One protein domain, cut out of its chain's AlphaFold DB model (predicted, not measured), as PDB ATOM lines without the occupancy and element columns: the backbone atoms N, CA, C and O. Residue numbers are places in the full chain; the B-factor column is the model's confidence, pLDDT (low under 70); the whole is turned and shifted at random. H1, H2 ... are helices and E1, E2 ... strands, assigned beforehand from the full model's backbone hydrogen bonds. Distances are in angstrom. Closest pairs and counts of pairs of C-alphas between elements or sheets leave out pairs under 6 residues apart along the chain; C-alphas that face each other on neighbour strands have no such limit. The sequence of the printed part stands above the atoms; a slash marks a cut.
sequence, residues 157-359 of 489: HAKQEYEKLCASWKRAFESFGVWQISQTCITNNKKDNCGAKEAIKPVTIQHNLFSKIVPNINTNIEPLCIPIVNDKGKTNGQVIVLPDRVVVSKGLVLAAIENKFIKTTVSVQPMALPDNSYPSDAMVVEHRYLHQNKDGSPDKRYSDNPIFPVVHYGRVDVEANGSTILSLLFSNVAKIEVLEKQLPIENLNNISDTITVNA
ATOM      1  N   HIS A 157     165.300 194.152 182.314       80.44
ATOM      2  CA  HIS A 157     166.513 194.958 182.459       80.44
ATOM      3  C   HIS A 157     166.831 195.264 183.932       80.44
ATOM      4  O   HIS A 157     167.907 194.900 184.414       80.44
ATOM      5  N   ALA A 158     165.885 195.868 184.660       77.56
ATOM      6  CA  ALA A 158     166.040 196.236 186.069       77.56
ATOM      7  C   ALA A 158     166.352 195.010 186.942       77.56
ATOM      8  O   ALA A 158     167.243 195.041 187.797       77.56
ATOM      9  N   LYS A 159     165.691 193.881 186.662       82.19
ATOM     10  CA  LYS A 159     165.964 192.599 187.312       82.19
ATOM     11  C   LYS A 159     167.395 192.114 187.076       82.19
ATOM     12  O   LYS A 159     168.065 191.717 188.028       82.19
ATOM     13  N   GLN A 160     167.893 192.169 185.838       82.94
ATOM     14  CA  GLN A 160     169.275 191.781 185.537       82.94
ATOM     15  C   GLN A 160     170.306 192.698 186.202       82.94
ATOM     16  O   GLN A 160     171.376 192.226 186.584       82.94
ATOM     17  N   GLU A 161     170.034 193.997 186.329       81.75
ATOM     18  CA  GLU A 161     170.913 194.926 187.050       81.75
ATOM     19  C   GLU A 161     170.946 194.630 188.552       81.75
ATOM     20  O   GLU A 161     172.033 194.509 189.127       81.75
ATOM     21  N   TYR A 162     169.785 194.391 189.168       80.56
ATOM     22  CA  TYR A 162     169.698 193.982 190.568       80.56
ATOM     23  C   TYR A 162     170.402 192.636 190.828       80.56
ATOM     24  O   TYR A 162     171.225 192.527 191.738       80.56
ATOM     25  N   GLU A 163     170.184 191.623 189.981       82.62
ATOM     26  CA  GLU A 163     170.870 190.328 190.092       82.62
ATOM     27  C   GLU A 163     172.399 190.460 189.944       82.62
ATOM     28  O   GLU A 163     173.150 189.813 190.686       82.62
ATOM     29  N   LYS A 164     172.891 191.337 189.051       84.50
ATOM     30  CA  LYS A 164     174.329 191.658 188.931       84.50
ATOM     31  C   LYS A 164     174.865 192.306 190.209       84.50
ATOM     32  O   LYS A 164     175.927 191.891 190.684       84.50
ATOM     33  N   LEU A 165     174.152 193.276 190.787       82.19
ATOM     34  CA  LEU A 165     174.525 193.931 192.046       82.19
ATOM     35  C   LEU A 165     174.627 192.905 193.189       82.19
ATOM     36  O   LEU A 165     175.669 192.801 193.843       82.19
ATOM     37  N   CYS A 166     173.594 192.077 193.373       81.31
ATOM     38  CA  CYS A 166     173.576 191.010 194.376       81.31
ATOM     39  C   CYS A 166     174.712 189.998 194.175       81.31
ATOM     40  O   CYS A 166     175.360 189.604 195.146       81.31
ATOM     41  N   ALA A 167     174.997 189.590 192.933       84.44
ATOM     42  CA  ALA A 167     176.102 188.682 192.626       84.44
ATOM     43  C   ALA A 167     177.479 189.296 192.943       84.44
ATOM     44  O   ALA A 167     178.382 188.591 193.390       84.44
ATOM     45  N   SER A 168     177.644 190.603 192.744       84.50
ATOM     46  CA  SER A 168     178.904 191.318 192.996       84.50
ATOM     47  C   SER A 168     179.184 191.447 194.492       84.50
ATOM     48  O   SER A 168     180.286 191.138 194.944       84.50
ATOM     49  N   TRP A 169     178.156 191.771 195.278       84.88
ATOM     50  CA  TRP A 169     178.227 191.712 196.737       84.88
ATOM     51  C   TRP A 169     178.488 190.293 197.252       84.88
ATOM     52  O   TRP A 169     179.377 190.112 198.082       84.88
ATOM     53  N   LYS A 170     177.791 189.271 196.730       84.12
ATOM     54  CA  LYS A 170     178.054 187.859 197.077       84.12
ATOM     55  C   LYS A 170     179.528 187.493 196.843       84.12
ATOM     56  O   LYS A 170     180.162 186.986 197.763       84.12
ATOM     57  N   ARG A 171     180.114 187.860 195.693       86.62
ATOM     58  CA  ARG A 171     181.555 187.667 195.415       86.62
ATOM     59  C   ARG A 171     182.460 188.401 196.404       86.62
ATOM     60  O   ARG A 171     183.436 187.810 196.855       86.62
ATOM     61  N   ALA A 172     182.163 189.654 196.756       86.19
ATOM     62  CA  ALA A 172     182.942 190.402 197.748       86.19
ATOM     63  C   ALA A 172     182.956 189.695 199.118       86.19
ATOM     64  O   ALA A 172     184.013 189.566 199.738       86.19
ATOM     65  N   PHE A 173     181.811 189.153 199.542       85.44
ATOM     66  CA  PHE A 173     181.674 188.381 200.780       85.44
ATOM     67  C   PHE A 173     182.392 187.018 200.775       85.44
ATOM     68  O   PHE A 173     182.717 186.516 201.844       85.44
ATOM     69  N   GLU A 174     182.741 186.458 199.613       87.00
ATOM     70  CA  GLU A 174     183.635 185.289 199.500       87.00
ATOM     71  C   GLU A 174     185.126 185.630 199.763       87.00
ATOM     72  O   GLU A 174     186.016 184.855 199.402       87.00
ATOM     73  N   SER A 175     185.456 186.820 200.273       86.56
ATOM     74  CA  SER A 175     186.818 187.138 200.738       86.56
ATOM     75  C   SER A 175     187.115 186.370 202.028       86.56
ATOM     76  O   SER A 175     186.231 186.204 202.867       86.56
ATOM     77  N   PHE A 176     188.348 185.899 202.223       84.56
ATOM     78  CA  PHE A 176     188.669 185.039 203.371       84.56
ATOM     79  C   PHE A 176     188.492 185.781 204.708       84.56
ATOM     80  O   PHE A 176     187.953 185.223 205.669       84.56
ATOM     81  N   GLY A 177     188.884 187.058 204.749       85.12
ATOM     82  CA  GLY A 177     188.611 187.980 205.846       85.12
ATOM     83  C   GLY A 177     187.554 189.018 205.478       85.12
ATOM     84  O   GLY A 177     187.742 189.801 204.544       85.12
ATOM     85  N   VAL A 178     186.466 189.045 206.253       87.62
ATOM     86  CA  VAL A 178     185.426 190.080 206.196       87.62
ATOM     87  C   VAL A 178     185.145 190.577 207.612       87.62
ATOM     88  O   VAL A 178     184.858 189.790 208.520       87.62
ATOM     89  N   TRP A 179     185.217 191.891 207.805       87.19
ATOM     90  CA  TRP A 179     185.037 192.524 209.109       87.19
ATOM     91  C   TRP A 179     184.157 193.768 209.017       87.19
ATOM     92  O   TRP A 179     184.197 194.498 208.032       87.19
ATOM     93  N   GLN A 180     183.416 194.050 210.084       87.25
ATOM     94  CA  GLN A 180     182.753 195.333 210.293       87.25
ATOM     95  C   GLN A 180     183.653 196.245 211.132       87.25
ATOM     96  O   GLN A 180     184.230 195.804 212.128       87.25
ATOM     97  N   ILE A 181     183.749 197.524 210.778       83.12
ATOM     98  CA  ILE A 181     184.422 198.532 211.602       83.12
ATOM     99  C   ILE A 181     183.469 198.948 212.734       83.12
ATOM    100  O   ILE A 181     182.428 199.551 212.485       83.12
ATOM    101  N   SER A 182     183.809 198.604 213.982       73.94
ATOM    102  CA  SER A 182     183.013 198.958 215.176       73.94
ATOM    103  C   SER A 182     183.404 200.331 215.736       73.94
ATOM    104  O   SER A 182     182.543 201.111 216.144       73.94
ATOM    105  N   GLN A 183     184.704 200.646 215.742       65.44
ATOM    106  CA  GLN A 183     185.238 201.904 216.268       65.44
ATOM    107  C   GLN A 183     186.378 202.428 215.391       65.44
ATOM    108  O   GLN A 183     187.220 201.656 214.925       65.44
ATOM    109  N   THR A 184     186.418 203.753 215.249       69.56
ATOM    110  CA  THR A 184     187.453 204.516 214.546       69.56
ATOM    111  C   THR A 184     188.050 205.550 215.505       69.56
ATOM    112  O   THR A 184     187.334 206.297 216.172       69.56
ATOM    113  N   CYS A 185     189.378 205.606 215.557       60.56
ATOM    114  CA  CYS A 185     190.153 206.505 216.406       60.56
ATOM    115  C   CYS A 185     191.162 207.280 215.551       60.56
ATOM    116  O   CYS A 185     192.077 206.686 214.985       60.56
ATOM    117  N   ILE A 186     191.042 208.608 215.474       72.00
ATOM    118  CA  ILE A 186     192.044 209.435 214.783       72.00
ATOM    119  C   ILE A 186     193.307 209.519 215.650       72.00
ATOM    120  O   ILE A 186     193.255 209.901 216.823       72.00
ATOM    121  N   THR A 187     194.459 209.187 215.065       68.94
ATOM    122  CA  THR A 187     195.728 209.076 215.790       68.94
ATOM    123  C   THR A 187     196.574 210.335 215.609       68.94
ATOM    124  O   THR A 187     197.189 210.561 214.566       68.94
ATOM    125  N   ASN A 188     196.672 211.145 216.668       69.00
ATOM    126  CA  ASN A 188     197.465 212.383 216.665       69.00
ATOM    127  C   ASN A 188     198.984 212.142 216.555       69.00
ATOM    128  O   ASN A 188     199.714 213.020 216.095       69.00
ATOM    129  N   ASN A 189     199.476 210.969 216.968       71.81
ATOM    130  CA  ASN A 189     200.901 210.640 216.978       71.81
ATOM    131  C   ASN A 189     201.237 209.497 216.006       71.81
ATOM    132  O   ASN A 189     201.423 208.348 216.401       71.81
ATOM    133  N   LYS A 190     201.352 209.837 214.718       72.06
ATOM    134  CA  LYS A 190     201.704 208.899 213.634       72.06
ATOM    135  C   LYS A 190     203.053 208.199 213.833       72.06
ATOM    136  O   LYS A 190     203.278 207.138 213.258       72.06
ATOM    137  N   LYS A 191     203.958 208.813 214.605       76.44
ATOM    138  CA  LYS A 191     205.334 208.346 214.798       76.44
ATOM    139  C   LYS A 191     205.391 206.979 215.482       76.44
ATOM    140  O   LYS A 191     206.174 206.131 215.076       76.44
ATOM    141  N   ASP A 192     204.529 206.800 216.479       72.69
ATOM    142  CA  ASP A 192     204.485 205.633 217.365       72.69
ATOM    143  C   ASP A 192     203.353 204.659 216.984       72.69
ATOM    144  O   ASP A 192     202.879 203.893 217.815       72.69
ATOM    145  N   ASN A 193     202.859 204.752 215.741       75.31
ATOM    146  CA  ASN A 193     201.729 203.983 215.216       75.31
ATOM    147  C   ASN A 193     201.943 203.601 213.733       75.31
ATOM    148  O   ASN A 193     201.017 203.705 212.931       75.31
ATOM    149  N   CYS A 194     203.159 203.215 213.321       73.12
ATOM    150  CA  CYS A 194     203.461 202.760 211.942       73.12
ATOM    151  C   CYS A 194     203.097 203.762 210.816       73.12
ATOM    152  O   CYS A 194     202.745 203.378 209.693       73.12
ATOM    153  N   GLY A 195     203.067 205.064 211.127       70.56
ATOM    154  CA  GLY A 195     202.597 206.108 210.213       70.56
ATOM    155  C   GLY A 195     201.072 206.186 210.028       70.56
ATOM    156  O   GLY A 195     200.607 207.036 209.261       70.56
ATOM    157  N   ALA A 196     200.284 205.349 210.712       75.00
ATOM    158  CA  ALA A 196     198.831 205.294 210.580       75.00
ATOM    159  C   ALA A 196     198.160 206.623 210.971       75.00
ATOM    160  O   ALA A 196     198.526 207.273 211.955       75.00
ATOM    161  N   LYS A 197     197.157 207.031 210.184       76.31
ATOM    162  CA  LYS A 197     196.303 208.201 210.467       76.31
ATOM    163  C   LYS A 197     195.129 207.845 211.389       76.31
ATOM    164  O   LYS A 197     194.659 208.697 212.139       76.31
ATOM    165  N   GLU A 198     194.676 206.602 211.303       79.88
ATOM    166  CA  GLU A 198     193.460 206.070 211.906       79.88
ATOM    167  C   GLU A 198     193.793 204.712 212.532       79.88
ATOM    168  O   GLU A 198     194.497 203.909 211.920       79.88
ATOM    169  N   ALA A 199     193.317 204.475 213.750       77.31
ATOM    170  CA  ALA A 199     193.294 203.167 214.383       77.31
ATOM    171  C   ALA A 199     191.853 202.646 214.351       77.31
ATOM    172  O   ALA A 199     190.921 203.347 214.751       77.31
ATOM    173  N   ILE A 200     191.680 201.426 213.853       81.62
ATOM    174  CA  ILE A 200     190.383 200.808 213.568       81.62
ATOM    175  C   ILE A 200     190.229 199.576 214.461       81.62
ATOM    176  O   ILE A 200     191.178 198.812 214.635       81.62
ATOM    177  N   LYS A 201     189.026 199.360 215.001       80.81
ATOM    178  CA  LYS A 201     188.645 198.127 215.704       80.81
ATOM    179  C   LYS A 201     187.720 197.289 214.804       80.81
ATOM    180  O   LYS A 201     186.504 197.511 214.823       80.81
ATOM    181  N   PRO A 202     188.264 196.363 213.993       82.00
ATOM    182  CA  PRO A 202     187.458 195.451 213.191       82.00
ATOM    183  C   PRO A 202     186.832 194.353 214.064       82.00
ATOM    184  O   PRO A 202     187.443 193.865 215.015       82.00
ATOM    185  N   VAL A 203     185.621 193.929 213.711       82.75
ATOM    186  CA  VAL A 203     184.925 192.771 214.286       82.75
ATOM    187  C   VAL A 203     184.604 191.801 213.157       82.75
ATOM    188  O   VAL A 203     183.958 192.178 212.181       82.75
ATOM    189  N   THR A 204     185.061 190.553 213.270       82.94
ATOM    190  CA  THR A 204     184.865 189.528 212.234       82.94
ATOM    191  C   THR A 204     183.386 189.220 212.036       82.94
ATOM    192  O   THR A 204     182.681 188.905 212.997       82.94
ATOM    193  N   ILE A 205     182.930 189.252 210.784       78.50
ATOM    194  CA  ILE A 205     181.606 188.759 210.409       78.50
ATOM    195  C   ILE A 205     181.722 187.248 210.196       78.50
ATOM    196  O   ILE A 205     182.563 186.784 209.429       78.50
ATOM    197  N   GLN A 206     180.903 186.456 210.889       65.88
ATOM    198  CA  GLN A 206     180.889 185.008 210.679       65.88
ATOM    199  C   GLN A 206     180.200 184.675 209.349       65.88
ATOM    200  O   GLN A 206     179.064 185.083 209.118       65.88
ATOM    201  N   HIS A 207     180.880 183.884 208.514       54.50
ATOM    202  CA  HIS A 207     180.550 183.572 207.112       54.50
ATOM    203  C   HIS A 207     179.207 182.856 206.840       54.50
ATOM    204  O   HIS A 207     178.927 182.505 205.698       54.50
ATOM    205  N   ASN A 208     178.323 182.690 207.831       53.25
ATOM    206  CA  ASN A 208     176.949 182.186 207.646       53.25
ATOM    207  C   ASN A 208     176.002 183.270 207.085       53.25
ATOM    208  O   ASN A 208     174.882 183.473 207.571       53.25
ATOM    209  N   LEU A 209     176.474 183.982 206.066       53.12
ATOM    210  CA  LEU A 209     175.734 185.000 205.331       53.12
ATOM    211  C   LEU A 209     174.530 184.368 204.601       53.12
ATOM    212  O   LEU A 209     174.556 183.200 204.217       53.12
ATOM    213  N   PHE A 210     173.466 185.158 204.421       53.88
ATOM    214  CA  PHE A 210     172.263 184.844 203.622       53.88
ATOM    215  C   PHE A 210     171.232 183.826 204.166       53.88
ATOM    216  O   PHE A 210     170.281 183.516 203.456       53.88
ATOM    217  N   SER A 211     171.320 183.332 205.411       46.66
ATOM    218  CA  SER A 211     170.389 182.276 205.887       46.66
ATOM    219  C   SER A 211     169.114 182.721 206.634       46.66
ATOM    220  O   SER A 211     168.293 181.860 206.964       46.66
ATOM    221  N   LYS A 212     168.893 184.021 206.907       51.38
ATOM    222  CA  LYS A 212     167.614 184.484 207.489       51.38
ATOM    223  C   LYS A 212     167.289 185.961 207.218       51.38
ATOM    224  O   LYS A 212     167.696 186.848 207.969       51.38
ATOM    225  N   ILE A 213     166.457 186.195 206.198       54.84
ATOM    226  CA  ILE A 213     165.663 187.431 206.059       54.84
ATOM    227  C   ILE A 213     164.955 187.698 207.402       54.84
ATOM    228  O   ILE A 213     164.609 186.750 208.117       54.84
ATOM    229  N   VAL A 214     164.759 188.971 207.777       56.81
ATOM    230  CA  VAL A 214     163.967 189.335 208.970       56.81
ATOM    231  C   VAL A 214     162.651 188.548 208.923       56.81
ATOM    232  O   VAL A 214     162.002 188.567 207.879       56.81
ATOM    233  N   PRO A 215     162.223 187.866 210.006       54.31
ATOM    234  CA  PRO A 215     161.100 186.913 209.972       54.31
ATOM    235  C   PRO A 215     159.741 187.484 209.514       54.31
ATOM    236  O   PRO A 215     158.793 186.716 209.324       54.31
ATOM    237  N   ASN A 216     159.677 188.806 209.335       57.50
ATOM    238  CA  ASN A 216     158.491 189.615 209.108       57.50
ATOM    239  C   ASN A 216     158.471 190.299 207.726       57.50
ATOM    240  O   ASN A 216     157.574 191.098 207.496       57.50
ATOM    241  N   ILE A 217     159.430 190.041 206.825       66.94
ATOM    242  CA  ILE A 217     159.401 190.566 205.446       66.94
ATOM    243  C   ILE A 217     159.458 189.391 204.468       66.94
ATOM    244  O   ILE A 217     160.459 188.679 204.406       66.94
ATOM    245  N   ASN A 218     158.389 189.211 203.696       68.50
ATOM    246  CA  ASN A 218     158.340 188.307 202.554       68.50
ATOM    247  C   ASN A 218     158.503 189.124 201.272       68.50
ATOM    248  O   ASN A 218     157.783 190.094 201.061       68.50
ATOM    249  N   THR A 219     159.420 188.704 200.410       73.56
ATOM    250  CA  THR A 219     159.630 189.273 199.075       73.56
ATOM    251  C   THR A 219     159.602 188.162 198.033       73.56
ATOM    252  O   THR A 219     159.976 187.020 198.313       73.56
ATOM    253  N   ASN A 220     159.132 188.483 196.828       77.75
ATOM    254  CA  ASN A 220     159.174 187.572 195.681       77.75
ATOM    255  C   ASN A 220     160.592 187.451 195.073       77.75
ATOM    256  O   ASN A 220     160.906 186.438 194.446       77.75
ATOM    257  N   ILE A 221     161.444 188.455 195.295       77.56
ATOM    258  CA  ILE A 221     162.864 188.510 194.916       77.56
ATOM    259  C   ILE A 221     163.742 188.096 196.110       77.56
ATOM    260  O   ILE A 221     163.371 188.317 197.256       77.56
ATOM    261  N   GLU A 222     164.915 187.500 195.864       77.25
ATOM    262  CA  GLU A 222     165.903 187.203 196.914       77.25
ATOM    263  C   GLU A 222     166.684 188.479 197.298       77.25
ATOM    264  O   GLU A 222     167.462 188.967 196.475       77.25
ATOM    265  N   PRO A 223     166.533 189.022 198.523       77.94
ATOM    266  CA  PRO A 223     167.193 190.260 198.906       77.94
ATOM    267  C   PRO A 223     168.642 190.032 199.356       77.94
ATOM    268  O   PRO A 223     168.978 189.014 199.970       77.94
ATOM    269  N   LEU A 224     169.511 191.023 199.144       79.38
ATOM    270  CA  LEU A 224     170.865 190.996 199.699       79.38
ATOM    271  C   LEU A 224     170.833 191.383 201.187       79.38
ATOM    272  O   LEU A 224     170.679 192.555 201.525       79.38
ATOM    273  N   CYS A 225     171.020 190.409 202.081       79.06
ATOM    274  CA  CYS A 225     171.101 190.635 203.528       79.06
ATOM    275  C   CYS A 225     172.554 190.668 204.031       79.06
ATOM    276  O   CYS A 225     173.270 189.668 203.942       79.06
ATOM    277  N   ILE A 226     172.959 191.789 204.629       81.19
ATOM    278  CA  ILE A 226     174.268 192.009 205.252       81.19
ATOM    279  C   ILE A 226     174.088 192.114 206.778       81.19
ATOM    280  O   ILE A 226     173.407 193.028 207.244       81.19
ATOM    281  N   PRO A 227     174.668 191.217 207.593       78.62
ATOM    282  CA  PRO A 227     174.509 191.250 209.044       78.62
ATOM    283  C   PRO A 227     175.258 192.432 209.670       78.62
ATOM    284  O   PRO A 227     176.412 192.695 209.341       78.62
ATOM    285  N   ILE A 228     174.623 193.082 210.646       78.38
ATOM    286  CA  ILE A 228     175.267 194.041 211.547       78.38
ATOM    287  C   ILE A 228     175.679 193.289 212.811       78.38
ATOM    288  O   ILE A 228     174.824 192.771 213.536       78.38
ATOM    289  N   VAL A 229     176.975 193.251 213.110       78.56
ATOM    290  CA  VAL A 229     177.524 192.676 214.344       78.56
ATOM    291  C   VAL A 229     177.783 193.755 215.399       78.56
ATOM    292  O   VAL A 229     178.092 194.905 215.091       78.56
ATOM    293  N   ASN A 230     177.644 193.382 216.670       76.69
ATOM    294  CA  ASN A 230     178.084 194.201 217.800       76.69
ATOM    295  C   ASN A 230     179.558 193.936 218.153       76.69
ATOM    296  O   ASN A 230     180.161 192.977 217.679       76.69
ATOM    297  N   ASP A 231     180.109 194.723 219.079       73.62
ATOM    298  CA  ASP A 231     181.472 194.602 219.629       73.62
ATOM    299  C   ASP A 231     181.882 193.206 220.144       73.62
ATOM    300  O   ASP A 231     183.064 192.970 220.389       73.62
ATOM    301  N   LYS A 232     180.929 192.284 220.343       72.19
ATOM    302  CA  LYS A 232     181.161 190.898 220.784       72.19
ATOM    303  C   LYS A 232     181.028 189.881 219.638       72.19
ATOM    304  O   LYS A 232     180.924 188.687 219.909       72.19
ATOM    305  N   GLY A 233     180.965 190.336 218.384       71.31
ATOM    306  CA  GLY A 233     180.796 189.491 217.197       71.31
ATOM    307  C   GLY A 233     179.414 188.843 217.064       71.31
ATOM    308  O   GLY A 233     179.245 187.937 216.254       71.31
ATOM    309  N   LYS A 234     178.417 189.268 217.856       74.94
ATOM    310  CA  LYS A 234     177.040 188.764 217.743       74.94
ATOM    311  C   LYS A 234     176.225 189.663 216.823       74.94
ATOM    312  O   LYS A 234     176.234 190.882 216.997       74.94
ATOM    313  N   THR A 235     175.475 189.060 215.906       73.50
ATOM    314  CA  THR A 235     174.516 189.764 215.049       73.50
ATOM    315  C   THR A 235     173.475 190.489 215.903       73.50
ATOM    316  O   THR A 235     172.785 189.868 216.709       73.50
ATOM    317  N   ASN A 236     173.387 191.808 215.740       73.81
ATOM    318  CA  ASN A 236     172.455 192.705 216.434       73.81
ATOM    319  C   ASN A 236     171.439 193.348 215.468       73.81
ATOM    320  O   ASN A 236     170.561 194.106 215.879       73.81
ATOM    321  N   GLY A 237     171.571 193.062 214.175       76.00
ATOM    322  CA  GLY A 237     170.747 193.622 213.119       76.00
ATOM    323  C   GLY A 237     171.171 193.119 211.745       76.00
ATOM    324  O   GLY A 237     172.064 192.277 211.635       76.00
ATOM    325  N   GLN A 238     170.550 193.650 210.700       78.44
ATOM    326  CA  GLN A 238     170.965 193.438 209.316       78.44
ATOM    327  C   GLN A 238     170.516 194.584 208.410       78.44
ATOM    328  O   GLN A 238     169.444 195.150 208.602       78.44
ATOM    329  N   VAL A 239     171.339 194.892 207.415       79.88
ATOM    330  CA  VAL A 239     171.023 195.763 206.284       79.88
ATOM    331  C   VAL A 239     170.498 194.877 205.154       79.88
ATOM    332  O   VAL A 239     171.139 193.894 204.793       79.88
ATOM    333  N   ILE A 240     169.326 195.190 204.617       79.31
ATOM    334  CA  ILE A 240     168.650 194.438 203.557       79.31
ATOM    335  C   ILE A 240     168.556 195.358 202.346       79.31
ATOM    336  O   ILE A 240     167.848 196.357 202.402       79.31
ATOM    337  N   VAL A 241     169.261 195.051 201.260       79.50
ATOM    338  CA  VAL A 241     169.202 195.856 200.032       79.50
ATOM    339  C   VAL A 241     168.100 195.306 199.133       79.50
ATOM    340  O   VAL A 241     168.205 194.176 198.652       79.50
ATOM    341  N   LEU A 242     167.049 196.095 198.923       78.19
ATOM    342  CA  LEU A 242     165.955 195.842 197.983       78.19
ATOM    343  C   LEU A 242     166.155 196.699 196.710       78.19
ATOM    344  O   LEU A 242     166.992 197.609 196.720       78.19
ATOM    345  N   PRO A 243     165.438 196.418 195.606       76.25
ATOM    346  CA  PRO A 243     165.619 197.142 194.342       76.25
ATOM    347  C   PRO A 243     165.402 198.663 194.439       76.25
ATOM    348  O   PRO A 243     166.129 199.425 193.808       76.25
ATOM    349  N   ASP A 244     164.460 199.106 195.274       71.06
ATOM    350  CA  ASP A 244     164.058 200.510 195.465       71.06
ATOM    351  C   ASP A 244     164.626 201.164 196.744       71.06
ATOM    352  O   ASP A 244     164.826 202.382 196.807       71.06
ATOM    353  N   ARG A 245     164.887 200.365 197.787       74.75
ATOM    354  CA  ARG A 245     165.258 200.846 199.127       74.75
ATOM    355  C   ARG A 245     166.215 199.910 199.860       74.75
ATOM    356  O   ARG A 245     166.216 198.701 199.652       74.75
ATOM    357  N   VAL A 246     166.941 200.436 200.837       77.06
ATOM    358  CA  VAL A 246     167.645 199.641 201.847       77.06
ATOM    359  C   VAL A 246     166.860 199.656 203.152       77.06
ATOM    360  O   VAL A 246     166.568 200.713 203.707       77.06
ATOM    361  N   VAL A 247     166.546 198.470 203.674       75.38
ATOM    362  CA  VAL A 247     165.897 198.296 204.974       75.38
ATOM    363  C   VAL A 247     166.934 197.927 206.033       75.38
ATOM    364  O   VAL A 247     167.568 196.878 205.958       75.38
ATOM    365  N   VAL A 248     167.098 198.769 207.052       75.88
ATOM    366  CA  VAL A 248     167.974 198.512 208.202       75.88
ATOM    367  C   VAL A 248     167.141 197.955 209.354       75.88
ATOM    368  O   VAL A 248     166.218 198.601 209.842       75.88
ATOM    369  N   SER A 249     167.477 196.750 209.806       70.81
ATOM    370  CA  SER A 249     166.847 196.069 210.938       70.81
ATOM    371  C   SER A 249     167.775 196.053 212.150       70.81
ATOM    372  O   SER A 249     168.922 195.624 212.033       70.81
ATOM    373  N   LYS A 250     167.278 196.458 213.326       68.12
ATOM    374  CA  LYS A 250     167.978 196.371 214.622       68.12
ATOM    375  C   LYS A 250     167.002 195.824 215.667       68.12
ATOM    376  O   LYS A 250     166.126 196.532 216.160       68.12
ATOM    377  N   GLY A 251     167.108 194.530 215.972       64.25
ATOM    378  CA  GLY A 251     166.124 193.822 216.802       64.25
ATOM    379  C   GLY A 251     164.727 193.808 216.165       64.25
ATOM    380  O   GLY A 251     164.527 193.163 215.141       64.25
ATOM    381  N   LEU A 252     163.768 194.505 216.785       54.28
ATOM    382  CA  LEU A 252     162.393 194.666 216.280       54.28
ATOM    383  C   LEU A 252     162.186 195.948 215.454       54.28
ATOM    384  O   LEU A 252     161.124 196.114 214.854       54.28
ATOM    385  N   VAL A 253     163.158 196.863 215.437       59.28
ATOM    386  CA  VAL A 253     163.044 198.149 214.734       59.28
ATOM    387  C   VAL A 253     163.486 197.981 213.278       59.28
ATOM    388  O   VAL A 253     164.487 197.309 213.010       59.28
ATOM    389  N   LEU A 254     162.732 198.568 212.346       65.56
ATOM    390  CA  LEU A 254     162.959 198.522 210.898       65.56
ATOM    391  C   LEU A 254     162.891 199.947 210.333       65.56
ATOM    392  O   LEU A 254     161.888 200.621 210.537       65.56
ATOM    393  N   ALA A 255     163.947 200.392 209.652       64.50
ATOM    394  CA  ALA A 255     163.999 201.654 208.911       64.50
ATOM    395  C   ALA A 255     164.069 201.334 207.426       64.50
ATOM    396  O   ALA A 255     164.900 200.520 207.034       64.50
ATOM    397  N   ALA A 256     163.259 201.997 206.607       68.19
ATOM    398  CA  ALA A 256     163.417 202.005 205.160       68.19
ATOM    399  C   ALA A 256     164.125 203.298 204.735       68.19
ATOM    400  O   ALA A 256     163.733 204.382 205.153       68.19
ATOM    401  N   ILE A 257     165.164 203.176 203.910       68.19
ATOM    402  CA  ILE A 257     165.935 204.290 203.351       68.19
ATOM    403  C   ILE A 257     165.905 204.135 201.834       68.19
ATOM    404  O   ILE A 257     166.324 203.101 201.321       68.19
ATOM    405  N   GLU A 258     165.405 205.125 201.102       65.69
ATOM    406  CA  GLU A 258     165.380 205.065 199.636       65.69
ATOM    407  C   GLU A 258     166.800 205.059 199.055       65.69
ATOM    408  O   GLU A 258     167.679 205.776 199.542       65.69
ATOM    409  N   ASN A 259     167.016 204.291 197.981       65.88
ATOM    410  CA  ASN A 259     168.351 204.090 197.405       65.88
ATOM    411  C   ASN A 259     169.036 205.406 196.982       65.88
ATOM    412  O   ASN A 259     170.253 205.528 197.116       65.88
ATOM    413  N   LYS A 260     168.262 206.431 196.596       61.06
ATOM    414  CA  LYS A 260     168.756 207.765 196.207       61.06
ATOM    415  C   LYS A 260     169.515 208.525 197.301       61.06
ATOM    416  O   LYS A 260     170.308 209.412 196.993       61.06
ATOM    417  N   PHE A 261     169.290 208.189 198.571       53.75
ATOM    418  CA  PHE A 261     169.994 208.799 199.703       53.75
ATOM    419  C   PHE A 261     171.271 208.056 200.096       53.75
ATOM    420  O   PHE A 261     171.968 208.498 201.013       53.75
ATOM    421  N   ILE A 262     171.572 206.937 199.431       65.38
ATOM    422  CA  ILE A 262     172.628 206.013 199.823       65.38
ATOM    423  C   ILE A 262     173.844 206.208 198.933       65.38
ATOM    424  O   ILE A 262     173.789 206.078 197.713       65.38
ATOM    425  N   LYS A 263     174.983 206.468 199.566       68.31
ATOM    426  CA  LYS A 263     176.272 206.596 198.900       68.31
ATOM    427  C   LYS A 263     177.187 205.481 199.377       68.31
ATOM    428  O   LYS A 263     177.501 205.392 200.561       68.31
ATOM    429  N   THR A 264     177.638 204.646 198.447       69.56
ATOM    430  CA  THR A 264     178.674 203.648 198.728       69.56
ATOM    431  C   THR A 264     180.021 204.199 198.285       69.56
ATOM    432  O   THR A 264     180.220 204.471 197.104       69.56
ATOM    433  N   THR A 265     180.946 204.372 199.225       74.62
ATOM    434  CA  THR A 265     182.325 204.779 198.943       74.62
ATOM    435  C   THR A 265     183.238 203.568 199.085       74.62
ATOM    436  O   THR A 265     183.305 202.953 200.149       74.62
ATOM    437  N   VAL A 266     183.960 203.235 198.016       78.62
ATOM    438  CA  VAL A 266     185.011 202.215 198.027       78.62
ATOM    439  C   VAL A 266     186.363 202.906 198.211       78.62
ATOM    440  O   VAL A 266     186.630 203.941 197.604       78.62
ATOM    441  N   SER A 267     187.229 202.368 199.071       80.06
ATOM    442  CA  SER A 267     188.615 202.830 199.179       80.06
ATOM    443  C   SER A 267     189.567 201.693 199.536       80.06
ATOM    444  O   SER A 267     189.273 200.861 200.391       80.06
ATOM    445  N   VAL A 268     190.742 201.665 198.907       78.88
ATOM    446  CA  VAL A 268     191.815 200.729 199.267       78.88
ATOM    447  C   VAL A 268     192.693 201.381 200.327       78.88
ATOM    448  O   VAL A 268     193.240 202.462 200.104       78.88
ATOM    449  N   GLN A 269     192.816 200.748 201.495       75.94
ATOM    450  CA  GLN A 269     193.542 201.313 202.635       75.94
ATOM    451  C   GLN A 269     194.667 200.373 203.106       75.94
ATOM    452  O   GLN A 269     194.400 199.209 203.415       75.94
ATOM    453  N   PRO A 270     195.929 200.847 203.176       75.94
ATOM    454  CA  PRO A 270     197.037 200.087 203.745       75.94
ATOM    455  C   PRO A 270     196.971 200.104 205.279       75.94
ATOM    456  O   PRO A 270     197.109 201.163 205.897       75.94
ATOM    457  N   MET A 271     196.808 198.933 205.897       79.31
ATOM    458  CA  MET A 271     196.700 198.770 207.351       79.31
ATOM    459  C   MET A 271     197.861 197.930 207.897       79.31
ATOM    460  O   MET A 271     198.205 196.900 207.324       79.31
ATOM    461  N   ALA A 272     198.474 198.378 208.997       77.81
ATOM    462  CA  ALA A 272     199.535 197.645 209.689       77.81
ATOM    463  C   ALA A 272     198.931 196.695 210.738       77.81
ATOM    464  O   ALA A 272     198.119 197.144 211.549       77.81
ATOM    465  N   LEU A 273     199.322 195.415 210.741       79.19
ATOM    466  CA  LEU A 273     198.811 194.422 211.700       79.19
ATOM    467  C   LEU A 273     199.862 194.056 212.765       79.19
ATOM    468  O   LEU A 273     200.924 193.559 212.387       79.19
ATOM    469  N   PRO A 274     199.570 194.208 214.075       65.44
ATOM    470  CA  PRO A 274     200.515 193.870 215.147       65.44
ATOM    471  C   PRO A 274     200.928 192.390 215.220       65.44
ATOM    472  O   PRO A 274     202.034 192.078 215.651       65.44
ATOM    473  N   ASP A 275     200.052 191.477 214.791       67.94
ATOM    474  CA  ASP A 275     200.166 190.048 215.119       67.94
ATOM    475  C   ASP A 275     200.569 189.162 213.919       67.94
ATOM    476  O   ASP A 275     200.458 187.939 213.987       67.94
ATOM    477  N   ASN A 276     200.973 189.753 212.783       65.62
ATOM    478  CA  ASN A 276     201.182 189.068 211.487       65.62
ATOM    479  C   ASN A 276     199.977 188.232 210.984       65.62
ATOM    480  O   ASN A 276     200.103 187.455 210.039       65.62
ATOM    481  N   SER A 277     198.796 188.404 211.578       74.69
ATOM    482  CA  SER A 277     197.597 187.586 211.378       74.69
ATOM    483  C   SER A 277     196.694 188.107 210.251       74.69
ATOM    484  O   SER A 277     195.513 188.399 210.448       74.69
ATOM    485  N   TYR A 278     197.245 188.229 209.041       82.00
ATOM    486  CA  TYR A 278     196.479 188.602 207.846       82.00
ATOM    487  C   TYR A 278     195.986 187.365 207.061       82.00
ATOM    488  O   TYR A 278     196.647 186.324 207.071       82.00
ATOM    489  N   PRO A 279     194.828 187.439 206.373       84.88
ATOM    490  CA  PRO A 279     194.357 186.373 205.487       84.88
ATOM    491  C   PRO A 279     195.289 186.072 204.315       84.88
ATOM    492  O   PRO A 279     195.944 186.966 203.784       84.88
ATOM    493  N   SER A 280     195.264 184.827 203.837       85.44
ATOM    494  CA  SER A 280     196.080 184.370 202.703       85.44
ATOM    495  C   SER A 280     195.719 185.006 201.354       85.44
ATOM    496  O   SER A 280     196.523 184.939 200.429       85.44
ATOM    497  N   ASP A 281     194.537 185.615 201.226       87.12
ATOM    498  CA  ASP A 281     194.088 186.337 200.030       87.12
ATOM    499  C   ASP A 281     194.349 187.856 200.089       87.12
ATOM    500  O   ASP A 281     193.968 188.576 199.164       87.12
ATOM    501  N   ALA A 282     194.994 188.341 201.156       86.19
ATOM    502  CA  ALA A 282     195.300 189.752 201.351       86.19
ATOM    503  C   ALA A 282     196.673 190.131 200.766       86.19
ATOM    504  O   ALA A 282     197.664 189.415 200.928       86.19
ATOM    505  N   MET A 283     196.755 191.288 200.106       84.81
ATOM    506  CA  MET A 283     197.987 191.748 199.458       84.81
ATOM    507  C   MET A 283     198.887 192.505 200.444       84.81
ATOM    508  O   MET A 283     198.589 193.639 200.824       84.81
ATOM    509  N   VAL A 284     200.019 191.903 200.819       84.88
ATOM    510  CA  VAL A 284     201.090 192.589 201.562       84.88
ATOM    511  C   VAL A 284     201.816 193.555 200.623       84.88
ATOM    512  O   VAL A 284     202.272 193.162 199.552       84.88
ATOM    513  N   VAL A 285     201.922 194.819 201.028       83.88
ATOM    514  CA  VAL A 285     202.518 195.910 200.237       83.88
ATOM    515  C   VAL A 285     203.964 196.149 200.648       83.88
ATOM    516  O   VAL A 285     204.868 196.192 199.820       83.88
ATOM    517  N   GLU A 286     204.173 196.322 201.948       85.25
ATOM    518  CA  GLU A 286     205.453 196.679 202.548       85.25
ATOM    519  C   GLU A 286     205.467 196.262 204.024       85.25
ATOM    520  O   GLU A 286     204.500 195.704 204.542       85.25
ATOM    521  N   HIS A 287     206.566 196.547 204.716       85.88
ATOM    522  CA  HIS A 287     206.696 196.348 206.154       85.88
ATOM    523  C   HIS A 287     207.152 197.660 206.799       85.88
ATOM    524  O   HIS A 287     208.067 198.308 206.290       85.88
ATOM    525  N   ARG A 288     206.529 198.060 207.914       85.62
ATOM    526  CA  ARG A 288     206.852 199.302 208.637       85.62
ATOM    527  C   ARG A 288     207.232 199.022 210.083       85.62
ATOM    528  O   ARG A 288     206.706 198.108 210.706       85.62
ATOM    529  N   TYR A 289     208.117 199.851 210.624       84.19
ATOM    530  CA  TYR A 289     208.447 199.852 212.047       84.19
ATOM    531  C   TYR A 289     207.328 200.507 212.862       84.19
ATOM    532  O   TYR A 289     206.767 201.520 212.436       84.19
ATOM    533  N   LEU A 290     207.057 199.985 214.063       84.38
ATOM    534  CA  LEU A 290     206.113 200.593 215.006       84.38
ATOM    535  C   LEU A 290     206.489 202.045 215.324       84.38
ATOM    536  O   LEU A 290     205.650 202.945 215.210       84.38
ATOM    537  N   HIS A 291     207.764 202.266 215.661       85.88
ATOM    538  CA  HIS A 291     208.341 203.586 215.898       85.88
ATOM    539  C   HIS A 291     209.202 204.006 214.704       85.88
ATOM    540  O   HIS A 291     210.330 203.532 214.530       85.88
ATOM    541  N   GLN A 292     208.689 204.924 213.884       85.12
ATOM    542  CA  GLN A 292     209.356 205.391 212.665       85.12
ATOM    543  C   GLN A 292     209.663 206.893 212.700       85.12
ATOM    544  O   GLN A 292     208.920 207.702 213.251       85.12
ATOM    545  N   ASN A 293     210.757 207.297 212.069       85.12
ATOM    546  CA  ASN A 293     211.070 208.696 211.804       85.12
ATOM    547  C   ASN A 293     210.168 209.263 210.685       85.12
ATOM    548  O   ASN A 293     209.370 208.556 210.067       85.12
ATOM    549  N   LYS A 294     210.278 210.572 210.412       80.19
ATOM    550  CA  LYS A 294     209.471 211.252 209.374       80.19
ATOM    551  C   LYS A 294     209.728 210.741 207.949       80.19
ATOM    552  O   LYS A 294     208.893 210.965 207.083       80.19
ATOM    553  N   ASP A 295     210.868 210.100 207.731       79.50
ATOM    554  CA  ASP A 295     211.318 209.479 206.481       79.50
ATOM    555  C   ASP A 295     210.972 207.977 206.391       79.50
ATOM    556  O   ASP A 295     211.338 207.327 205.420       79.50
ATOM    557  N   GLY A 296     210.296 207.412 207.401       77.69
ATOM    558  CA  GLY A 296     209.995 205.978 207.489       77.69
ATOM    559  C   GLY A 296     211.134 205.114 208.049       77.69
ATOM    560  O   GLY A 296     210.924 203.928 208.293       77.69
ATOM    561  N   SER A 297     212.318 205.680 208.313       85.56
ATOM    562  CA  SER A 297     213.432 204.935 208.917       85.56
ATOM    563  C   SER A 297     213.130 204.541 210.376       85.56
ATOM    564  O   SER A 297     212.400 205.262 211.064       85.56
ATOM    565  N   PRO A 298     213.684 203.428 210.896       87.56
ATOM    566  CA  PRO A 298     213.446 203.009 212.277       87.56
ATOM    567  C   PRO A 298     213.972 204.038 213.283       87.56
ATOM    568  O   PRO A 298     215.126 204.477 213.193       87.56
ATOM    569  N   ASP A 299     213.171 204.384 214.296       86.12
ATOM    570  CA  ASP A 299     213.677 205.173 215.420       86.12
ATOM    571  C   ASP A 299     214.562 204.308 216.328       86.12
ATOM    572  O   ASP A 299     214.089 203.543 217.169       86.12
ATOM    573  N   LYS A 300     215.879 204.487 216.182       86.94
ATOM    574  CA  LYS A 300     216.931 203.780 216.928       86.94
ATOM    575  C   LYS A 300     216.965 204.084 218.436       86.94
ATOM    576  O   LYS A 300     217.828 203.559 219.132       86.94
ATOM    577  N   ARG A 301     216.076 204.939 218.956       86.75
ATOM    578  CA  ARG A 301     215.880 205.133 220.407       86.75
ATOM    579  C   ARG A 301     215.196 203.943 221.076       86.75
ATOM    580  O   ARG A 301     215.361 203.762 222.279       86.75
ATOM    581  N   TYR A 302     214.438 203.163 220.310       83.50
ATOM    582  CA  TYR A 302     213.779 201.948 220.770       83.50
ATOM    583  C   TYR A 302     214.688 200.766 220.433       83.50
ATOM    584  O   TYR A 302     214.960 200.505 219.263       83.50
ATOM    585  N   SER A 303     215.206 200.089 221.462       80.19
ATOM    586  CA  SER A 303     216.106 198.936 221.306       80.19
ATOM    587  C   SER A 303     215.401 197.702 220.747       80.19
ATOM    588  O   SER A 303     216.042 196.873 220.112       80.19
ATOM    589  N   ASP A 304     214.097 197.604 220.993       85.00
ATOM    590  CA  ASP A 304     213.201 196.585 220.463       85.00
ATOM    591  C   ASP A 304     212.048 197.321 219.764       85.00
ATOM    592  O   ASP A 304     211.215 197.959 220.410       85.00
ATOM    593  N   ASN A 305     212.100 197.368 218.432       86.94
ATOM    594  CA  ASN A 305     211.187 198.139 217.591       86.94
ATOM    595  C   ASN A 305     210.572 197.187 216.555       86.94
ATOM    596  O   ASN A 305     211.218 196.918 215.535       86.94
ATOM    597  N   PRO A 306     209.379 196.629 216.824       84.25
ATOM    598  CA  PRO A 306     208.808 195.582 215.996       84.25
ATOM    599  C   PRO A 306     208.462 196.092 214.595       84.25
ATOM    600  O   PRO A 306     208.132 197.264 214.386       84.25
ATOM    601  N   ILE A 307     208.544 195.174 213.636       84.44
ATOM    602  CA  ILE A 307     208.203 195.391 212.232       84.44
ATOM    603  C   ILE A 307     206.850 194.733 211.978       84.44
ATOM    604  O   ILE A 307     206.700 193.539 212.231       84.44
ATOM    605  N   PHE A 308     205.899 195.488 211.433       85.88
ATOM    606  CA  PHE A 308     204.567 195.001 211.095       85.88
ATOM    607  C   PHE A 308     204.314 195.053 209.578       85.88
ATOM    608  O   PHE A 308     204.698 196.032 208.923       85.88
ATOM    609  N   PRO A 309     203.669 194.024 208.997       85.94
ATOM    610  CA  PRO A 309     203.267 194.011 207.601       85.94
ATOM    611  C   PRO A 309     202.155 195.030 207.377       85.94
ATOM    612  O   PRO A 309     201.211 195.137 208.163       85.94
ATOM    613  N   VAL A 310     202.269 195.761 206.275       85.06
ATOM    614  CA  VAL A 310     201.256 196.685 205.780       85.06
ATOM    615  C   VAL A 310     200.521 196.001 204.640       85.06
ATOM    616  O   VAL A 310     201.109 195.695 203.602       85.06
ATOM    617  N   VAL A 311     199.234 195.760 204.847       87.00
ATOM    618  CA  VAL A 311     198.381 194.968 203.959       87.00
ATOM    619  C   VAL A 311     197.295 195.867 203.382       87.00
ATOM    620  O   VAL A 311     196.704 196.668 204.110       87.00
ATOM    621  N   HIS A 312     197.039 195.768 202.077       87.38
ATOM    622  CA  HIS A 312     195.902 196.451 201.466       87.38
ATOM    623  C   HIS A 312     194.599 195.719 201.786       87.38
ATOM    624  O   HIS A 312     194.463 194.529 201.512       87.38
ATOM    625  N   TYR A 313     193.624 196.475 202.283       87.31
ATOM    626  CA  TYR A 313     192.242 196.041 202.440       87.31
ATOM    627  C   TYR A 313     191.311 196.916 201.605       87.31
ATOM    628  O   TYR A 313     191.517 198.128 201.502       87.31
ATOM    629  N   GLY A 314     190.264 196.310 201.049       87.81
ATOM    630  CA  GLY A 314     189.145 197.044 200.466       87.81
ATOM    631  C   GLY A 314     188.181 197.468 201.570       87.81
ATOM    632  O   GLY A 314     187.608 196.617 202.248       87.81
ATOM    633  N   ARG A 315     188.008 198.775 201.766       87.56
ATOM    634  CA  ARG A 315     187.013 199.364 202.665       87.56
ATOM    635  C   ARG A 315     185.799 199.806 201.851       87.56
ATOM    636  O   ARG A 315     185.960 200.480 200.836       87.56
ATOM    637  N   VAL A 316     184.609 199.434 202.307       86.69
ATOM    638  CA  VAL A 316     183.327 199.831 201.716       86.69
ATOM    639  C   VAL A 316     182.512 200.530 202.797       86.69
ATOM    640  O   VAL A 316     182.087 199.895 203.761       86.69
ATOM    641  N   ASP A 317     182.326 201.839 202.649       82.38
ATOM    642  CA  ASP A 317     181.521 202.669 203.545       82.38
ATOM    643  C   ASP A 317     180.168 202.971 202.879       82.38
ATOM    644  O   ASP A 317     180.116 203.562 201.802       82.38
ATOM    645  N   VAL A 318     179.075 202.559 203.521       80.06
ATOM    646  CA  VAL A 318     177.690 202.838 203.131       80.06
ATOM    647  C   VAL A 318     177.185 203.997 203.983       80.06
ATOM    648  O   VAL A 318     177.005 203.864 205.196       80.06
ATOM    649  N   GLU A 319     176.961 205.138 203.347       76.31
ATOM    650  CA  GLU A 319     176.444 206.362 203.953       76.31
ATOM    651  C   GLU A 319     174.981 206.570 203.552       76.31
ATOM    652  O   GLU A 319     174.644 206.363 202.390       76.31
ATOM    653  N   ALA A 320     174.127 207.040 204.464       68.75
ATOM    654  CA  ALA A 320     172.861 207.678 204.106       68.75
ATOM    655  C   ALA A 320     172.713 209.031 204.796       68.75
ATOM    656  O   ALA A 320     173.097 209.192 205.958       68.75
ATOM    657  N   ASN A 321     172.154 210.008 204.078       65.56
ATOM    658  CA  ASN A 321     171.929 211.374 204.572       65.56
ATOM    659  C   ASN A 321     173.186 212.017 205.208       65.56
ATOM    660  O   ASN A 321     173.095 212.778 206.169       65.56
ATOM    661  N   GLY A 322     174.376 211.690 204.687       64.94
ATOM    662  CA  GLY A 322     175.667 212.172 205.203       64.94
ATOM    663  C   GLY A 322     176.182 211.463 206.465       64.94
ATOM    664  O   GLY A 322     177.178 211.899 207.038       64.94
ATOM    665  N   SER A 323     175.534 210.379 206.901       66.50
ATOM    666  CA  SER A 323     175.937 209.560 208.051       66.50
ATOM    667  C   SER A 323     176.300 208.134 207.620       66.50
ATOM    668  O   SER A 323     175.587 207.519 206.831       66.50
ATOM    669  N   THR A 324     177.415 207.588 208.110       71.00
ATOM    670  CA  THR A 324     177.850 206.224 207.762       71.00
ATOM    671  C   THR A 324     177.038 205.182 208.539       71.00
ATOM    672  O   THR A 324     177.184 205.070 209.755       71.00
ATOM    673  N   ILE A 325     176.202 204.408 207.841       70.12
ATOM    674  CA  ILE A 325     175.392 203.321 208.420       70.12
ATOM    675  C   ILE A 325     176.224 202.054 208.594       70.12
ATOM    676  O   ILE A 325     176.031 201.322 209.560       70.12
ATOM    677  N   LEU A 326     177.108 201.753 207.637       80.19
ATOM    678  CA  LEU A 326     177.865 200.505 207.626       80.19
ATOM    679  C   LEU A 326     179.245 200.690 207.002       80.19
ATOM    680  O   LEU A 326     179.359 201.106 205.858       80.19
ATOM    681  N   SER A 327     180.284 200.301 207.736       84.56
ATOM    682  CA  SER A 327     181.665 200.273 207.253       84.56
ATOM    683  C   SER A 327     182.188 198.842 207.289       84.56
ATOM    684  O   SER A 327     182.323 198.250 208.366       84.56
ATOM    685  N   LEU A 328     182.483 198.285 206.116       87.56
ATOM    686  CA  LEU A 328     183.022 196.937 205.944       87.56
ATOM    687  C   LEU A 328     184.473 196.977 205.469       87.56
ATOM    688  O   LEU A 328     184.877 197.870 204.727       87.56
ATOM    689  N   LEU A 329     185.234 195.966 205.871       89.06
ATOM    690  CA  LEU A 329     186.610 195.723 205.467       89.06
ATOM    691  C   LEU A 329     186.715 194.315 204.869       89.06
ATOM    692  O   LEU A 329     186.259 193.349 205.483       89.06
ATOM    693  N   PHE A 330     187.343 194.202 203.703       89.75
ATOM    694  CA  PHE A 330     187.515 192.961 202.949       89.75
ATOM    695  C   PHE A 330     188.996 192.731 202.638       89.75
ATOM    696  O   PHE A 330     189.704 193.661 202.243       89.75
ATOM    697  N   SER A 331     189.470 191.494 202.797       89.88
ATOM    698  CA  SER A 331     190.869 191.125 202.528       89.88
ATOM    699  C   SER A 331     191.254 191.171 201.049       89.88
ATOM    700  O   SER A 331     192.382 191.536 200.727       89.88
ATOM    701  N   ASN A 332     190.329 190.852 200.142       89.44
ATOM    702  CA  ASN A 332     190.619 190.759 198.716       89.44
ATOM    703  C   ASN A 332     190.246 192.049 197.965       89.44
ATOM    704  O   ASN A 332     189.079 192.296 197.661       89.44
ATOM    705  N   VAL A 333     191.254 192.853 197.619       87.44
ATOM    706  CA  VAL A 333     191.067 194.131 196.906       87.44
ATOM    707  C   VAL A 333     190.477 193.943 195.505       87.44
ATOM    708  O   VAL A 333     189.562 194.669 195.131       87.44
ATOM    709  N   ALA A 334     190.924 192.938 194.745       86.56
ATOM    710  CA  ALA A 334     190.475 192.730 193.365       86.56
ATOM    711  C   ALA A 334     188.967 192.427 193.272       86.56
ATOM    712  O   ALA A 334     188.295 192.878 192.345       86.56
ATOM    713  N   LYS A 335     188.405 191.716 194.260       86.81
ATOM    714  CA  LYS A 335     186.950 191.498 194.371       86.81
ATOM    715  C   LYS A 335     186.182 192.802 194.630       86.81
ATOM    716  O   LYS A 335     185.052 192.946 194.167       86.81
ATOM    717  N   ILE A 336     186.796 193.751 195.333       85.50
ATOM    718  CA  ILE A 336     186.212 195.053 195.674       85.50
ATOM    719  C   ILE A 336     186.325 196.061 194.523       85.50
ATOM    720  O   ILE A 336     185.389 196.820 194.304       85.50
ATOM    721  N   GLU A 337     187.371 196.007 193.697       84.06
ATOM    722  CA  GLU A 337     187.425 196.784 192.443       84.06
ATOM    723  C   GLU A 337     186.341 196.356 191.434       84.06
ATOM    724  O   GLU A 337     185.853 197.169 190.647       84.06
ATOM    725  N   VAL A 338     185.963 195.071 191.425       84.00
ATOM    726  CA  VAL A 338     184.834 194.573 190.618       84.00
ATOM    727  C   VAL A 338     183.510 195.114 191.160       84.00
ATOM    728  O   VAL A 338     182.690 195.586 190.379       84.00
ATOM    729  N   LEU A 339     183.334 195.110 192.487       82.94
ATOM    730  CA  LEU A 339     182.192 195.730 193.159       82.94
ATOM    731  C   LEU A 339     182.088 197.225 192.802       82.94
ATOM    732  O   LEU A 339     181.028 197.663 192.374       82.94
ATOM    733  N   GLU A 340     183.184 197.985 192.896       80.88
ATOM    734  CA  GLU A 340     183.253 199.420 192.572       80.88
ATOM    735  C   GLU A 340     182.814 199.728 191.130       80.88
ATOM    736  O   GLU A 340     181.980 200.601 190.902       80.88
ATOM    737  N   LYS A 341     183.295 198.951 190.151       77.00
ATOM    738  CA  LYS A 341     182.912 199.097 188.731       77.00
ATOM    739  C   LYS A 341     181.438 198.788 188.456       77.00
ATOM    740  O   LYS A 341     180.929 199.162 187.403       77.00
ATOM    741  N   GLN A 342     180.768 198.093 189.372       71.31
ATOM    742  CA  GLN A 342     179.355 197.714 189.291       71.31
ATOM    743  C   GLN A 342     178.493 198.467 190.325       71.31
ATOM    744  O   GLN A 342     177.312 198.166 190.474       71.31
ATOM    745  N   LEU A 343     179.077 199.467 191.001       64.50
ATOM    746  CA  LEU A 343     178.461 200.312 192.024       64.50
ATOM    747  C   LEU A 343     178.001 201.730 191.593       64.50
ATOM    748  O   LEU A 343     177.684 202.496 192.508       64.50
ATOM    749  N   PRO A 344     177.912 202.160 190.309       50.56
ATOM    750  CA  PRO A 344     177.268 203.439 190.010       50.56
ATOM    751  C   PRO A 344     175.765 203.362 190.335       50.56
ATOM    752  O   PRO A 344     174.938 202.924 189.538       50.56
ATOM    753  N   ILE A 345     175.430 203.823 191.545       47.31
ATOM    754  CA  ILE A 345     174.077 203.929 192.121       47.31
ATOM    755  C   ILE A 345     173.174 204.858 191.281       47.31
ATOM    756  O   ILE A 345     171.955 204.813 191.413       47.31
ATOM    757  N   GLU A 346     173.745 205.609 190.334       41.91
ATOM    758  CA  GLU A 346     173.017 206.320 189.275       41.91
ATOM    759  C   GLU A 346     172.011 205.414 188.533       41.91
ATOM    760  O   GLU A 346     170.918 205.880 188.220       41.91
ATOM    761  N   ASN A 347     172.284 204.109 188.357       44.50
ATOM    762  CA  ASN A 347     171.298 203.184 187.777       44.50
ATOM    763  C   ASN A 347     170.207 202.729 188.769       44.50
ATOM    764  O   ASN A 347     169.090 202.460 188.337       44.50
ATOM    765  N   LEU A 348     170.461 202.693 190.085       47.72
ATOM    766  CA  LEU A 348     169.414 202.365 191.072       47.72
ATOM    767  C   LEU A 348     168.342 203.461 191.170       47.72
ATOM    768  O   LEU A 348     167.188 203.150 191.448       47.72
ATOM    769  N   ASN A 349     168.702 204.713 190.879       45.41
ATOM    770  CA  ASN A 349     167.743 205.816 190.781       45.41
ATOM    771  C   ASN A 349     166.823 205.674 189.551       45.41
ATOM    772  O   ASN A 349     165.638 205.972 189.639       45.41
ATOM    773  N   ASN A 350     167.336 205.157 188.429       45.59
ATOM    774  CA  ASN A 350     166.519 204.862 187.243       45.59
ATOM    775  C   ASN A 350     165.625 203.624 187.454       45.59
ATOM    776  O   ASN A 350     164.525 203.537 186.912       45.59
ATOM    777  N   ILE A 351     166.089 202.667 188.265       49.25
ATOM    778  CA  ILE A 351     165.313 201.488 188.657       49.25
ATOM    779  C   ILE A 351     164.114 201.897 189.529       49.25
ATOM    780  O   ILE A 351     163.022 201.399 189.293       49.25
ATOM    781  N   SER A 352     164.246 202.838 190.474       48.91
ATOM    782  CA  SER A 352     163.101 203.256 191.308       48.91
ATOM    783  C   SER A 352     161.919 203.847 190.527       48.91
ATOM    784  O   SER A 352     160.784 203.680 190.965       48.91
ATOM    785  N   ASP A 353     162.158 204.460 189.365       47.91
ATOM    786  CA  ASP A 353     161.104 205.061 188.531       47.91
ATOM    787  C   ASP A 353     160.319 204.024 187.695       47.91
ATOM    788  O   ASP A 353     159.289 204.353 187.110       47.91
ATOM    789  N   THR A 354     160.789 202.770 187.638       42.47
ATOM    790  CA  THR A 354     160.178 201.663 186.870       42.47
ATOM    791  C   THR A 354     159.604 200.542 187.747       42.47
ATOM    792  O   THR A 354     159.116 199.545 187.223       42.47
ATOM    793  N   ILE A 355     159.617 200.690 189.076       55.06
ATOM    794  CA  ILE A 355     159.104 199.673 190.007       55.06
ATOM    795  C   ILE A 355     157.666 199.980 190.435       55.06
ATOM    796  O   ILE A 355     157.411 200.960 191.135       55.06
ATOM    797  N   THR A 356     156.745 199.052 190.164       51.69
ATOM    798  CA  THR A 356     155.491 198.929 190.921       51.69
ATOM    799  C   THR A 356     155.740 198.114 192.197       51.69
ATOM    800  O   THR A 356     156.192 196.966 192.160       51.69
ATOM    801  N   VAL A 357     155.482 198.725 193.362       53.34
ATOM    802  CA  VAL A 357     155.616 198.080 194.681       53.34
ATOM    803  C   VAL A 357     154.231 197.761 195.234       53.34
ATOM    804  O   VAL A 357     153.590 198.615 195.850       53.34
ATOM    805  N   ASN A 358     153.799 196.510 195.093       52.84
ATOM    806  CA  ASN A 358     152.571 196.022 195.715       52.84
ATOM    807  C   ASN A 358     152.900 195.516 197.128       52.84
ATOM    808  O   ASN A 358     153.194 194.341 197.355       52.84
ATOM    809  N   ALA A 359     152.913 196.441 198.092       45.94
ATOM    810  CA  ALA A 359     153.179 196.151 199.499       45.94
ATOM    811  C   ALA A 359     151.874 195.919 200.274       45.94
ATOM    812  O   ALA A 359     151.403 196.787 201.014       45.94
TER     813      ALA A 359
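Overview. This is residues 157 to 359 of the 489 residues of the protein "Membrane-anchored nucleotide-binding enzyme" of Clostridium sp. CAG:413 (UniProt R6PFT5). The domain is a long rod in which a strongly twisted sheet of six strands, with the long strands E8 and E10, is partly face to face with a smaller four-strand sheet, E4 to E7, as a loose sandwich with crossed strands. Helices H1 and H2 run side by side in opposite ways, H2 covering E8 and E10; beyond E9 the loop of residues 290 to 306 makes one far end, and the tail with E12 makes the other. The printed part has 203 residues, with three named helices and twelve named strands in the order H1, E1 to E11, H2, H3, E12, and its class is mixed, helices and strands. The larger sheet is branched and the smaller runs E4, E5, E6, E7; neighbours in both are antiparallel. The whole is only just compact, close to loose, with a radius of gyration of the C-alphas of 19.4 A and spans of 69 by 33 by 31 A.

Along the chain. H1, residues 157 to 173, begins with C-alpha 157 at (166.513, 194.958, 182.459) and is 24.7 A long. E1, residues 178 to 186, bends by 65 degrees at residue 182 and is followed by E2, residues 198 to 204. E3 holds residues 217 to 219. Then come E4, residues 224 to 229, E5, residues 235 to 241, E6, residues 245 to 250, and E7, residues 253 to 258. E8, residues 262 to 272, is 29.9 A long and bends by 53 degrees at residue 268. E9, residues 283 to 289, precedes E10, residues 307 to 320, the longest strand at 38.3 A, which begins at C-alpha 307 (208.203, 195.391, 212.232) and bends by 54 degrees at residue 312. E11, residues 323 to 330, is 20.9 A long. H2 holds residues 333 to 341, H3 residues 346 to 352, and E12 residues 356 to 358, ending at C-alpha 358 (152.571, 196.022, 195.715).

Arrangement. In the branched sheet E10 has E8 on one side, with N 267 and O 315 at 2.9 A, and on the other side E9, with N 310 and O 286 at 2.8 A, and E11, with N 316 and O 328 at 2.9 A. E11 is also a neighbour of E1, N 181 and O 327 being 2.9 A apart, and E1 forms a hairpin with the edge strand E2, N 182 and O 201 being 3.0 A apart. E9, E10 and E11 are a meander, each strand the antiparallel neighbour of the one before, and so are E4 to E7; N 226 and O 239, N 240 and O 247, and N 248 and O 255 are each 2.8 A apart. The two sheets form a sandwich, two sheets face to face, 11.6 A centre to centre where they face each other, their strands at 63 degrees. H2 is on the branched sheet at a height of 8.8 A, over E10 and only just over E8, on which 3 of its 9 C-alphas fall; its closest C-alphas to E10 are Val 333 and Gly 314, 5.0 A apart. H1 touches H2 with residues 165 to 172 alone, at a shallow tilt of 18 degrees, opposite ways; the closest C-alphas are Ala 172 and Lys 335, 5.4 A. H1 only grazes the smaller sheet, with residues 162 to 173. H3 is close to H1 but not clearly touching, C-alphas 351 and 158 being 5.9 A apart. E3 and E12 pair with no named strand. In H1 and H2 every O i to N i+4 pair is within hydrogen-bond range, in H3 2 of 3.

Size, cuts and confidence. The two C-alphas farthest apart, those of Arg 301 and Asn 358, are 68.6 A apart. The printed part has no cut. The links E1 to E2, E2 to E3 and E9 to E10 are long. The mean pLDDT of the printed part is 74.7; 57 residues are under 70, among them residues 206 to 218, 250 to 264 and 343 to 359.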